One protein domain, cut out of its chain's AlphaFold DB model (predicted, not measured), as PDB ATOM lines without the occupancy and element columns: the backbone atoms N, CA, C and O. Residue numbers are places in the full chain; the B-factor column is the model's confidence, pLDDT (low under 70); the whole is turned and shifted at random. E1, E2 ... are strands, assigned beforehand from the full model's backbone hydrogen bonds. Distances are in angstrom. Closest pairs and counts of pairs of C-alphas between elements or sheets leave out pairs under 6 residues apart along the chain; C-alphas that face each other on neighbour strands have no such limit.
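This is residues 7 to 94 of the 97 residues of an uncharacterized protein of Haloarcula amylolytica JCM 13557 (UniProt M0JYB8). This is one long, strongly twisted antiparallel sheet with no named helix: three long strands, E1, E3 and E4, run side by side along the longest axis, with short E2 along one edge and E5 crossing at a wide angle at the other. The tight turns after E3 and after E4 lie at opposite ends of the long axis, and two long loops, residues 18 to 35 and 40 to 52, make up much of the rest. The 88 printed residues hold five named strands, E1 to E5 along the chain, in the sheet order E2, E1, E3, E4, E5; the class is all strand. The whole is compact, with a radius of gyration of the C-alphas of 13.7 A, yet elongated, spanning 47 by 27 by 18 A.

E1, residues 7 to 17, and E2, residues 36 to 39, form a hairpin joined by a long link of 18 residues. They are antiparallel at 178 degrees; C-alphas 12 and 37 face each other at 4.3 A, and N 11 and O 38 are within hydrogen-bond range at 2.9 A. On the other side of E1 is E3, residues 53 to 63, antiparallel to it at 161 degrees. Here C-alphas 15 and 55 face each other at 4.3 A, and N 16 and O 54 are 2.8 A apart. E3 and E4, residues 68 to 81, are a hairpin at 157 degrees; C-alphas 58 and 73 face each other at 4.0 A, and N 55 and O 76 are 2.8 A apart. E4 and E5, residues 84 to 91, are a hairpin at 132 degrees, with N 88 and O 77 at 2.9 A. E3, E4 and E5 form a meander, each strand the antiparallel neighbour of the one before. E2 and E5 are the edge strands and are apart.

E1 begins at C-alpha 7, (164.494, 128.857, 194.075), and is 29.0 A long; E2 measures 10.4 A and E3 33.1 A. E4, the longest strand with 14 residues, spans 39.2 A from C-alpha 68 at (156.284, 127.016, 188.132). E5 measures 20.7 A and ends at C-alpha 91, (151.343, 118.947, 211.084).

The two C-alphas farthest apart, those of Asp 65 and Asn 82, are 47.9 A apart. From edge to edge the strands' lines turn by 74 degrees. The links E1 to E2 and E2 to E3 are long, and the printed part has no cut. Mean pLDDT of the printed part is 85.9; residues 81 to 86 and 88 to 94 are under 70.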
ATOM      1  N   GLU A   7     164.489 127.808 193.055       92.31
ATOM      2  CA  GLU A   7     164.494 128.857 194.075       92.31
ATOM      3  C   GLU A   7     163.143 128.969 194.789       92.31
ATOM      4  O   GLU A   7     162.111 128.516 194.284       92.31
ATOM      5  N   ILE A   8     163.160 129.582 195.975       93.25
ATOM      6  CA  ILE A   8     161.953 130.034 196.667       93.25
ATOM      7  C   ILE A   8     161.648 131.440 196.153       93.25
ATOM      8  O   ILE A   8     162.270 132.415 196.562       93.25
ATOM      9  N   SER A   9     160.684 131.526 195.244       94.31
ATOM     10  CA  SER A   9     160.238 132.797 194.659       94.31
ATOM     11  C   SER A   9     159.343 133.606 195.600       94.31
ATOM     12  O   SER A   9     159.327 134.833 195.547       94.31
ATOM     13  N   GLU A  10     158.604 132.932 196.486       95.81
ATOM     14  CA  GLU A  10     157.701 133.584 197.429       95.81
ATOM     15  C   GLU A  10     157.546 132.753 198.702       95.81
ATOM     16  O   GLU A  10     157.531 131.521 198.660       95.81
ATOM     17  N   VAL A  11     157.395 133.428 199.837       96.12
ATOM     18  CA  VAL A  11     156.936 132.833 201.097       96.12
ATOM     19  C   VAL A  11     155.631 133.501 201.495       96.12
ATOM     20  O   VAL A  11     155.486 134.707 201.318       96.12
ATOM     21  N   GLY A  12     154.689 132.731 202.031       95.19
ATOM     22  CA  GLY A  12     153.405 133.228 202.519       95.19
ATOM     23  C   GLY A  12     153.087 132.687 203.905       95.19
ATOM     24  O   GLY A  12     153.391 131.529 204.205       95.19
ATOM     25  N   ILE A  13     152.477 133.514 204.753       95.44
ATOM     26  CA  ILE A  13     151.975 133.105 206.070       95.44
ATOM     27  C   ILE A  13     150.517 133.553 206.212       95.44
ATOM     28  O   ILE A  13     150.168 134.664 205.822       95.44
ATOM     29  N   ALA A  14     149.656 132.685 206.751       95.50
ATOM     30  CA  ALA A  14     148.258 133.012 207.050       95.50
ATOM     31  C   ALA A  14     147.754 132.318 208.311       95.50
ATOM     32  O   ALA A  14     148.108 131.165 208.558       95.50
ATOM     33  N   ARG A  15     146.854 132.959 209.057       94.88
ATOM     34  CA  ARG A  15     146.052 132.298 210.090       94.88
ATOM     35  C   ARG A  15     144.901 131.533 209.436       94.88
ATOM     36  O   ARG A  15     144.065 132.113 208.753       94.88
ATOM     37  N   ILE A  16     144.823 130.230 209.688       95.25
ATOM     38  CA  ILE A  16     143.867 129.321 209.034       95.25
ATOM     39  C   ILE A  16     142.782 128.771 209.969       95.25
ATOM     40  O   ILE A  16     141.843 128.158 209.475       95.25
ATOM     41  N   GLY A  17     142.878 129.004 211.284       94.31
ATOM     42  CA  GLY A  17     141.854 128.571 212.243       94.31
ATOM     43  C   GLY A  17     142.169 128.935 213.701       94.31
ATOM     44  O   GLY A  17     143.311 129.286 214.019       94.31
ATOM     45  N   PRO A  18     141.182 128.927 214.617       94.75
ATOM     46  CA  PRO A  18     141.418 129.003 216.060       94.75
ATOM     47  C   PRO A  18     142.078 127.738 216.627       94.75
ATOM     48  O   PRO A  18     142.116 126.691 216.000       94.75
ATOM     49  N   VAL A  19     142.574 127.829 217.868       92.69
ATOM     50  CA  VAL A  19     143.257 126.725 218.580       92.69
ATOM     51  C   VAL A  19     142.376 125.479 218.753       92.69
ATOM     52  O   VAL A  19     142.897 124.384 218.939       92.69
ATOM     53  N   SER A  20     141.052 125.648 218.732       93.81
ATOM     54  CA  SER A  20     140.076 124.569 218.903       93.81
ATOM     55  C   SER A  20     139.915 123.668 217.682       93.81
ATOM     56  O   SER A  20     139.363 122.584 217.845       93.81
ATOM     57  N   ASP A  21     140.349 124.109 216.500       93.88
ATOM     58  CA  ASP A  21     140.143 123.355 215.265       93.88
ATOM     59  C   ASP A  21     140.988 122.080 215.248       93.88
ATOM     60  O   ASP A  21     142.165 122.065 215.638       93.88
ATOM     61  N   THR A  22     140.375 121.014 214.750       87.62
ATOM     62  CA  THR A  22     141.018 119.746 214.406       87.62
ATOM     63  C   THR A  22     141.612 119.795 212.998       87.62
ATOM     64  O   THR A  22     141.328 120.692 212.207       87.62
ATOM     65  N   ASP A  23     142.451 118.820 212.651       80.00
ATOM     66  CA  ASP A  23     143.096 118.758 211.337       80.00
ATOM     67  C   ASP A  23     142.113 118.530 210.176       80.00
ATOM     68  O   ASP A  23     142.389 118.966 209.057       80.00
ATOM     69  N   GLU A  24     140.967 117.899 210.437       87.06
ATOM     70  CA  GLU A  24     139.876 117.722 209.468       87.06
ATOM     71  C   GLU A  24     139.121 119.027 209.164       87.06
ATOM     72  O   GLU A  24     138.519 119.157 208.096       87.06
ATOM     73  N   GLU A  25     139.162 119.997 210.081       93.38
ATOM     74  CA  GLU A  25     138.498 121.300 209.948       93.38
ATOM     75  C   GLU A  25     139.382 122.338 209.237       93.38
ATOM     76  O   GLU A  25     138.878 123.332 208.709       93.38
ATOM     77  N   LEU A  26     140.697 122.098 209.171       91.44
ATOM     78  CA  LEU A  26     141.644 122.986 208.501       91.44
ATOM     79  C   LEU A  26     141.534 122.912 206.967       91.44
ATOM     80  O   LEU A  26     141.190 121.873 206.395       91.44
ATOM     81  N   PRO A  27     141.919 123.985 206.246       92.25
ATOM     82  CA  PRO A  27     141.931 123.982 204.790       92.25
ATOM     83  C   PRO A  27     142.730 122.822 204.179       92.25
ATOM     84  O   PRO A  27     143.810 122.432 204.651       92.25
ATOM     85  N   ALA A  28     142.245 122.338 203.032       88.56
ATOM     86  CA  ALA A  28     142.926 121.348 202.201       88.56
ATOM     87  C   ALA A  28     144.382 121.763 201.878       88.56
ATOM     88  O   ALA A  28     144.723 122.945 201.969       88.56
ATOM     89  N   PRO A  29     145.282 120.813 201.543       84.06
ATOM     90  CA  PRO A  29     146.675 121.143 201.243       84.06
ATOM     91  C   PRO A  29     146.824 122.172 200.117       84.06
ATOM     92  O   PRO A  29     146.064 122.151 199.149       84.06
ATOM     93  N   GLY A  30     147.868 122.996 200.205       85.19
ATOM     94  CA  GLY A  30     148.221 123.975 199.180       85.19
ATOM     95  C   GLY A  30     148.012 125.425 199.625       85.19
ATOM     96  O   GLY A  30     147.921 125.692 200.830       85.19
ATOM     97  N   PRO A  31     147.988 126.361 198.658       91.62
ATOM     98  CA  PRO A  31     147.920 127.781 198.955       91.62
ATOM     99  C   PRO A  31     146.574 128.149 199.572       91.62
ATOM    100  O   PRO A  31     145.535 127.576 199.240       91.62
ATOM    101  N   VAL A  32     146.611 129.136 200.457       94.44
ATOM    102  CA  VAL A  32     145.436 129.775 201.055       94.44
ATOM    103  C   VAL A  32     145.447 131.260 200.695       94.44
ATOM    104  O   VAL A  32     146.357 131.727 200.010       94.44
ATOM    105  N   SER A  33     144.438 132.010 201.138       95.12
ATOM    106  CA  SER A  33     144.535 133.470 201.121       95.12
ATOM    107  C   SER A  33     145.610 133.876 202.124       95.12
ATOM    108  O   SER A  33     145.378 133.781 203.325       95.12
ATOM    109  N   TRP A  34     146.793 134.236 201.627       95.44
ATOM    110  CA  TRP A  34     147.913 134.640 202.469       95.44
ATOM    111  C   TRP A  34     147.605 135.961 203.175       95.44
ATOM    112  O   TRP A  34     147.093 136.880 202.536       95.44
ATOM    113  N   ASP A  35     147.912 136.043 204.471       95.44
ATOM    114  CA  ASP A  35     147.807 137.302 205.215       95.44
ATOM    115  C   ASP A  35     149.001 138.200 204.873       95.44
ATOM    116  O   ASP A  35     148.836 139.393 204.640       95.44
ATOM    117  N   GLU A  36     150.190 137.601 204.784       95.62
ATOM    118  CA  GLU A  36     151.438 138.273 204.428       95.62
ATOM    119  C   GLU A  36     152.238 137.429 203.435       95.62
ATOM    120  O   GLU A  36     152.268 136.194 203.539       95.62
ATOM    121  N   THR A  37     152.910 138.094 202.489       95.94
ATOM    122  CA  THR A  37     153.823 137.440 201.545       95.94
ATOM    123  C   THR A  37     155.124 138.207 201.333       95.94
ATOM    124  O   THR A  37     155.182 139.434 201.406       95.94
ATOM    125  N   TRP A  38     156.191 137.462 201.040       96.25
ATOM    126  CA  TRP A  38     157.526 137.990 200.769       96.25
ATOM    127  C   TRP A  38     158.045 137.417 199.465       96.25
ATOM    128  O   TRP A  38     158.093 136.202 199.294       96.25
ATOM    129  N   GLN A  39     158.468 138.301 198.570       95.12
ATOM    130  CA  GLN A  39     159.052 137.933 197.286       95.12
ATOM    131  C   GLN A  39     160.556 137.721 197.446       95.12
ATOM    132  O   GLN A  39     161.236 138.599 197.977       95.12
ATOM    133  N   ASN A  40     161.057 136.588 196.958       91.25
ATOM    134  CA  ASN A  40     162.467 136.189 196.979       91.25
ATOM    135  C   ASN A  40     163.151 136.430 198.343       91.25
ATOM    136  O   ASN A  40     164.101 137.213 198.418       91.25
ATOM    137  N   PRO A  41     162.654 135.836 199.444       89.88
ATOM    138  CA  PRO A  41     163.248 136.060 200.755       89.88
ATOM    139  C   PRO A  41     164.620 135.386 200.862       89.88
ATOM    140  O   PRO A  41     164.779 134.220 200.503       89.88
ATOM    141  N   ASP A  42     165.595 136.114 201.408       81.88
ATOM    142  CA  ASP A  42     166.978 135.636 201.539       81.88
ATOM    143  C   ASP A  42     167.186 134.670 202.723       81.88
ATOM    144  O   ASP A  42     168.143 133.895 202.725       81.88
ATOM    145  N   ASP A  43     166.321 134.723 203.744       81.94
ATOM    146  CA  ASP A  43     166.426 133.891 204.951       81.94
ATOM    147  C   ASP A  43     165.070 133.802 205.686       81.94
ATOM    148  O   ASP A  43     164.108 133.204 205.201       81.94
ATOM    149  N   THR A  44     164.967 134.423 206.860       86.31
ATOM    150  CA  THR A  44     163.830 134.285 207.763       86.31
ATOM    151  C   THR A  44     162.789 135.368 207.498       86.31
ATOM    152  O   THR A  44     163.107 136.556 207.463       86.31
ATOM    153  N   VAL A  45     161.525 134.960 207.383       87.00
ATOM    154  CA  VAL A  45     160.366 135.864 207.409       87.00
ATOM    155  C   VAL A  45     159.684 135.791 208.771       87.00
ATOM    156  O   VAL A  45     159.790 134.791 209.484       87.00
ATOM    157  N   SER A  46     159.000 136.854 209.176       87.06
ATOM    158  CA  SER A  46     158.328 136.914 210.475       87.06
ATOM    159  C   SER A  46     157.035 137.703 210.371       87.06
ATOM    160  O   SER A  46     156.954 138.665 209.612       87.06
ATOM    161  N   ILE A  47     156.047 137.289 211.161       84.19
ATOM    162  CA  ILE A  47     154.804 138.027 211.369       84.19
ATOM    163  C   ILE A  47     154.631 138.327 212.848       84.19
ATOM    164  O   ILE A  47     155.015 137.522 213.701       84.19
ATOM    165  N   ASP A  48     153.978 139.445 213.135       85.31
ATOM    166  CA  ASP A  48     153.469 139.717 214.469       85.31
ATOM    167  C   ASP A  48     152.197 138.893 214.691       85.31
ATOM    168  O   ASP A  48     151.129 139.158 214.131       85.31
ATOM    169  N   VAL A  49     152.314 137.852 215.512       83.31
ATOM    170  CA  VAL A  49     151.169 137.038 215.925       83.31
ATOM    171  C   VAL A  49     150.392 137.805 216.989       83.31
ATOM    172  O   VAL A  49     150.907 138.089 218.064       83.31
ATOM    173  N   THR A  50     149.134 138.124 216.696       83.75
ATOM    174  CA  THR A  50     148.224 138.801 217.641       83.75
ATOM    175  C   THR A  50     147.215 137.855 218.285       83.75
ATOM    176  O   THR A  50     146.546 138.230 219.243       83.75
ATOM    177  N   ASN A  51     147.057 136.644 217.745       88.56
ATOM    178  CA  ASN A  51     146.060 135.680 218.189       88.56
ATOM    179  C   ASN A  51     146.624 134.263 218.121       88.56
ATOM    180  O   ASN A  51     147.127 133.845 217.083       88.56
ATOM    181  N   ALA A  52     146.443 133.476 219.179       91.44
ATOM    182  CA  ALA A  52     146.703 132.044 219.105       91.44
ATOM    183  C   ALA A  52     145.792 131.367 218.053       91.44
ATOM    184  O   ALA A  52     144.653 131.790 217.792       91.44
ATOM    185  N   GLY A  53     146.291 130.299 217.439       93.50
ATOM    186  CA  GLY A  53     145.570 129.561 216.408       93.50
ATOM    187  C   GLY A  53     146.474 128.758 215.488       93.50
ATOM    188  O   GLY A  53     147.690 128.703 215.664       93.50
ATOM    189  N   TRP A  54     145.857 128.130 214.498       94.38
ATOM    190  CA  TRP A  54     146.557 127.469 213.410       94.38
ATOM    191  C   TRP A  54     147.007 128.491 212.373       94.38
ATOM    192  O   TRP A  54     146.229 129.341 211.939       94.38
ATOM    193  N   TYR A  55     148.259 128.367 211.955       94.06
ATOM    194  CA  TYR A  55     148.879 129.162 210.910       94.06
ATOM    195  C   TYR A  55     149.422 128.244 209.823       94.06
ATOM    196  O   TYR A  55     149.984 127.195 210.125       94.06
ATOM    197  N   ARG A  56     149.296 128.651 208.564       94.38
ATOM    198  CA  ARG A  56     149.954 128.005 207.432       94.38
ATOM    199  C   ARG A  56     151.156 128.827 207.011       94.38
ATOM    200  O   ARG A  56     151.022 130.027 206.794       94.38
ATOM    201  N   VAL A  57     152.295 128.164 206.847       93.38
ATOM    202  CA  VAL A  57     153.503 128.726 206.235       93.38
ATOM    203  C   VAL A  57     153.727 128.010 204.913       93.38
ATOM    204  O   VAL A  57     153.832 126.783 204.890       93.38
ATOM    205  N   GLY A  58     153.762 128.757 203.814       92.88
ATOM    206  CA  GLY A  58     153.949 128.231 202.467       92.88
ATOM    207  C   GLY A  58     155.173 128.808 201.773       92.88
ATOM    208  O   GLY A  58     155.545 129.954 202.009       92.88
ATOM    209  N   THR A  59     155.758 128.031 200.868       93.06
ATOM    210  CA  THR A  59     156.812 128.465 199.946       93.06
ATOM    211  C   THR A  59     156.400 128.162 198.511       93.06
ATOM    212  O   THR A  59     156.059 127.015 198.202       93.06
ATOM    213  N   HIS A  60     156.454 129.157 197.631       93.88
ATOM    214  CA  HIS A  60     156.287 128.984 196.194       93.88
ATOM    215  C   HIS A  60     157.645 128.790 195.530       93.88
ATOM    216  O   HIS A  60     158.538 129.633 195.666       93.88
ATOM    217  N   THR A  61     157.792 127.703 194.777       93.19
ATOM    218  CA  THR A  61     159.057 127.367 194.118       93.19
ATOM    219  C   THR A  61     158.974 127.475 192.602       93.19
ATOM    220  O   THR A  61     157.962 127.158 191.969       93.19
ATOM    221  N   THR A  62     160.072 127.929 192.012       93.00
ATOM    222  CA  THR A  62     160.268 128.057 190.565       93.00
ATOM    223  C   THR A  62     161.578 127.386 190.178       93.00
ATOM    224  O   THR A  62     162.525 127.326 190.963       93.00
ATOM    225  N   ALA A  63     161.642 126.844 188.965       93.31
ATOM    226  CA  ALA A  63     162.903 126.436 188.362       93.31
ATOM    227  C   ALA A  63     163.549 127.621 187.630       93.31
ATOM    228  O   ALA A  63     162.858 128.541 187.190       93.31
ATOM    229  N   ALA A  64     164.867 127.571 187.432       90.19
ATOM    230  CA  ALA A  64     165.620 128.635 186.761       90.19
ATOM    231  C   ALA A  64     165.197 128.889 185.299       90.19
ATOM    232  O   ALA A  64     165.500 129.939 184.739       90.19
ATOM    233  N   ASP A  65     164.496 127.942 184.668       89.25
ATOM    234  CA  ASP A  65     163.913 128.110 183.331       89.25
ATOM    235  C   ASP A  65     162.528 128.790 183.340       89.25
ATOM    236  O   ASP A  65     161.905 128.938 182.289       89.25
ATOM    237  N   GLY A  66     162.053 129.216 184.514       87.56
ATOM    238  CA  GLY A  66     160.747 129.839 184.714       87.56
ATOM    239  C   GLY A  66     159.604 128.849 184.940       87.56
ATOM    240  O   GLY A  66     158.455 129.275 185.066       87.56
ATOM    241  N   THR A  67     159.874 127.540 185.009       92.00
ATOM    242  CA  THR A  67     158.838 126.550 185.327       92.00
ATOM    243  C   THR A  67     158.298 126.776 186.737       92.00
ATOM    244  O   THR A  67     159.048 126.776 187.713       92.00
ATOM    245  N   ASN A  68     156.979 126.933 186.851       92.38
ATOM    246  CA  ASN A  68     156.284 127.016 188.132       92.38
ATOM    247  C   ASN A  68     156.141 125.610 188.740       92.38
ATOM    248  O   ASN A  68     155.516 124.737 188.134       92.38
ATOM    249  N   LEU A  69     156.715 125.406 189.928       89.75
ATOM    250  CA  LEU A  69     156.661 124.141 190.669       89.75
ATOM    251  C   LEU A  69     155.552 124.135 191.736       89.75
ATOM    252  O   LEU A  69     155.158 123.076 192.220       89.75
ATOM    253  N   GLY A  70     154.987 125.303 192.046       91.56
ATOM    254  CA  GLY A  70     153.827 125.477 192.908       91.56
ATOM    255  C   GLY A  70     154.172 125.758 194.369       91.56
ATOM    256  O   GLY A  70     155.308 126.069 194.727       91.56
ATOM    257  N   TRP A  71     153.134 125.679 195.207       91.56
ATOM    258  CA  TRP A  71     153.201 125.917 196.647       91.56
ATOM    259  C   TRP A  71     153.310 124.611 197.430       91.56
ATOM    260  O   TRP A  71     152.463 123.725 197.280       91.56
ATOM    261  N   GLU A  72     154.273 124.582 198.343       90.00
ATOM    262  CA  GLU A  72     154.412 123.600 199.417       90.00
ATOM    263  C   GLU A  72     154.196 124.309 200.755       90.00
ATOM    264  O   GLU A  72     154.610 125.457 200.913       90.00
ATOM    265  N   ALA A  73     153.507 123.674 201.706       90.94
ATOM    266  CA  ALA A  73     153.123 124.337 202.950       90.94
ATOM    267  C   ALA A  73     153.070 123.397 204.156       90.94
ATOM    268  O   ALA A  73     152.872 122.188 204.018       90.94
ATOM    269  N   VAL A  74     153.213 123.993 205.338       89.06
ATOM    270  CA  VAL A  74     153.105 123.348 206.648       89.06
ATOM    271  C   VAL A  74     152.128 124.117 207.531       89.06
ATOM    272  O   VAL A  74     152.122 125.349 207.520       89.06
ATOM    273  N   ASP A  75     151.335 123.385 208.312       92.00
ATOM    274  CA  ASP A  75     150.436 123.960 209.311       92.00
ATOM    275  C   ASP A  75     151.081 123.874 210.698       92.00
ATOM    276  O   ASP A  75     151.579 122.823 211.126       92.00
ATOM    277  N   VAL A  76     151.089 124.998 211.406       90.12
ATOM    278  CA  VAL A  76     151.665 125.143 212.741       90.12
ATOM    279  C   VAL A  76     150.622 125.678 213.707       90.12
ATOM    280  O   VAL A  76     149.938 126.659 213.426       90.12
ATOM    281  N   LEU A  77     150.499 125.034 214.865       90.81
ATOM    282  CA  LEU A  77     149.659 125.538 215.944       90.81
ATOM    283  C   LEU A  77     150.485 126.483 216.814       90.81
ATOM    284  O   LEU A  77     151.436 126.052 217.473       90.81
ATOM    285  N   VAL A  78     150.097 127.753 216.829       90.06
ATOM    286  CA  VAL A  78     150.681 128.782 217.686       90.06
ATOM    287  C   VAL A  78     149.814 128.927 218.934       90.06
ATOM    288  O   VAL A  78     148.623 129.232 218.837       90.06
ATOM    289  N   LYS A  79     150.406 128.683 220.107       85.50
ATOM    290  CA  LYS A  79     149.750 128.831 221.416       85.50
ATOM    291  C   LYS A  79     150.312 130.032 222.164       85.50
ATOM    292  O   LYS A  79     151.484 130.361 221.999       85.50
ATOM    293  N   ASP A  80     149.456 130.656 222.961       79.44
ATOM    294  CA  ASP A  80     149.835 131.689 223.921       79.44
ATOM    295  C   ASP A  80     150.156 131.011 225.258       79.44
ATOM    296  O   ASP A  80     149.255 130.478 225.910       79.44
ATOM    297  N   ASP A  81     151.437 130.988 225.626       67.50
ATOM    298  CA  ASP A  81     151.906 130.494 226.917       67.50
ATOM    299  C   ASP A  81     152.615 131.643 227.656       67.50
ATOM    300  O   ASP A  81     153.784 131.939 227.400       67.50
ATOM    301  N   ASN A  82     151.916 132.275 228.608       56.84
ATOM    302  CA  ASN A  82     152.451 133.315 229.504       56.84
ATOM    303  C   ASN A  82     153.209 134.453 228.775       56.84
ATOM    304  O   ASN A  82     154.389 134.672 229.050       56.84
ATOM    305  N   ASP A  83     152.539 135.169 227.864       58.00
ATOM    306  CA  ASP A  83     153.073 136.302 227.078       58.00
ATOM    307  C   ASP A  83     154.154 135.927 226.040       58.00
ATOM    308  O   ASP A  83     154.838 136.797 225.492       58.00
ATOM    309  N   THR A  84     154.311 134.636 225.725       55.41
ATOM    310  CA  THR A  84     155.186 134.170 224.640       55.41
ATOM    311  C   THR A  84     154.465 133.202 223.707       55.41
ATOM    312  O   THR A  84     153.838 132.239 224.147       55.41
ATOM    313  N   TYR A  85     154.579 133.438 222.398       64.44
ATOM    314  CA  TYR A  85     154.063 132.526 221.379       64.44
ATOM    315  C   TYR A  85     155.093 131.443 221.056       64.44
ATOM    316  O   TYR A  85     156.245 131.744 220.737       64.44
ATOM    317  N   SER A  86     154.675 130.177 221.102       69.62
ATOM    318  CA  SER A  86     155.515 129.037 220.719       69.62
ATOM    319  C   SER A  86     154.831 128.155 219.669       69.62
ATOM    320  O   SER A  86     153.602 128.036 219.627       69.62
ATOM    321  N   ILE A  87     155.632 127.536 218.792       70.06
ATOM    322  CA  ILE A  87     155.144 126.522 217.849       70.06
ATOM    323  C   ILE A  87     154.957 125.223 218.633       70.06
ATOM    324  O   ILE A  87     155.921 124.520 218.933       70.06
ATOM    325  N   ALA A  88     153.707 124.913 218.971       58.84
ATOM    326  CA  ALA A  88     153.370 123.780 219.826       58.84
ATOM    327  C   ALA A  88     153.230 122.462 219.047       58.84
ATOM    328  O   ALA A  88     153.407 121.384 219.614       58.84
ATOM    329  N   GLN A  89     152.899 122.530 217.754       58.12
ATOM    330  CA  GLN A  89     152.702 121.357 216.901       58.12
ATOM    331  C   GLN A  89     153.014 121.686 215.439       58.12
ATOM    332  O   GLN A  89     152.631 122.743 214.943       58.12
ATOM    333  N   LYS A  90     153.684 120.753 214.752       57.53
ATOM    334  CA  LYS A  90     153.891 120.749 213.299       57.53
ATOM    335  C   LYS A  90     153.035 119.631 212.712       57.53
ATOM    336  O   LYS A  90     153.281 118.469 213.030       57.53
ATOM    337  N   TRP A  91     152.071 119.953 211.856       54.34
ATOM    338  CA  TRP A  91     151.343 118.947 211.084       54.34
ATOM    339  C   TRP A  91     151.404 119.265 209.593       54.34
ATOM    340  O   TRP A  91     151.546 120.415 209.189       54.34
ATOM    341  N   LYS A  92     151.294 118.193 208.800       52.66
ATOM    342  CA  LYS A  92     151.201 118.182 207.338       52.66
ATOM    343  C   LYS A  92     152.480 118.593 206.593       52.66
ATOM    344  O   LYS A  92     152.768 119.757 206.363       52.66
ATOM    345  N   VAL A  93     153.213 117.578 206.139       48.12
ATOM    346  CA  VAL A  93     154.044 117.669 204.932       48.12
ATOM    347  C   VAL A  93     153.150 117.109 203.833       48.12
ATOM    348  O   VAL A  93     152.787 115.937 203.897       48.12
ATOM    349  N   SER A  94     152.687 117.938 202.903       48.59
ATOM    350  CA  SER A  94     151.898 117.475 201.755       48.59
ATOM    351  C   SER A  94     152.774 117.476 200.517       48.59
ATOM    352  O   SER A  94     152.589 118.365 199.697       48.59
TER     353      SER A  94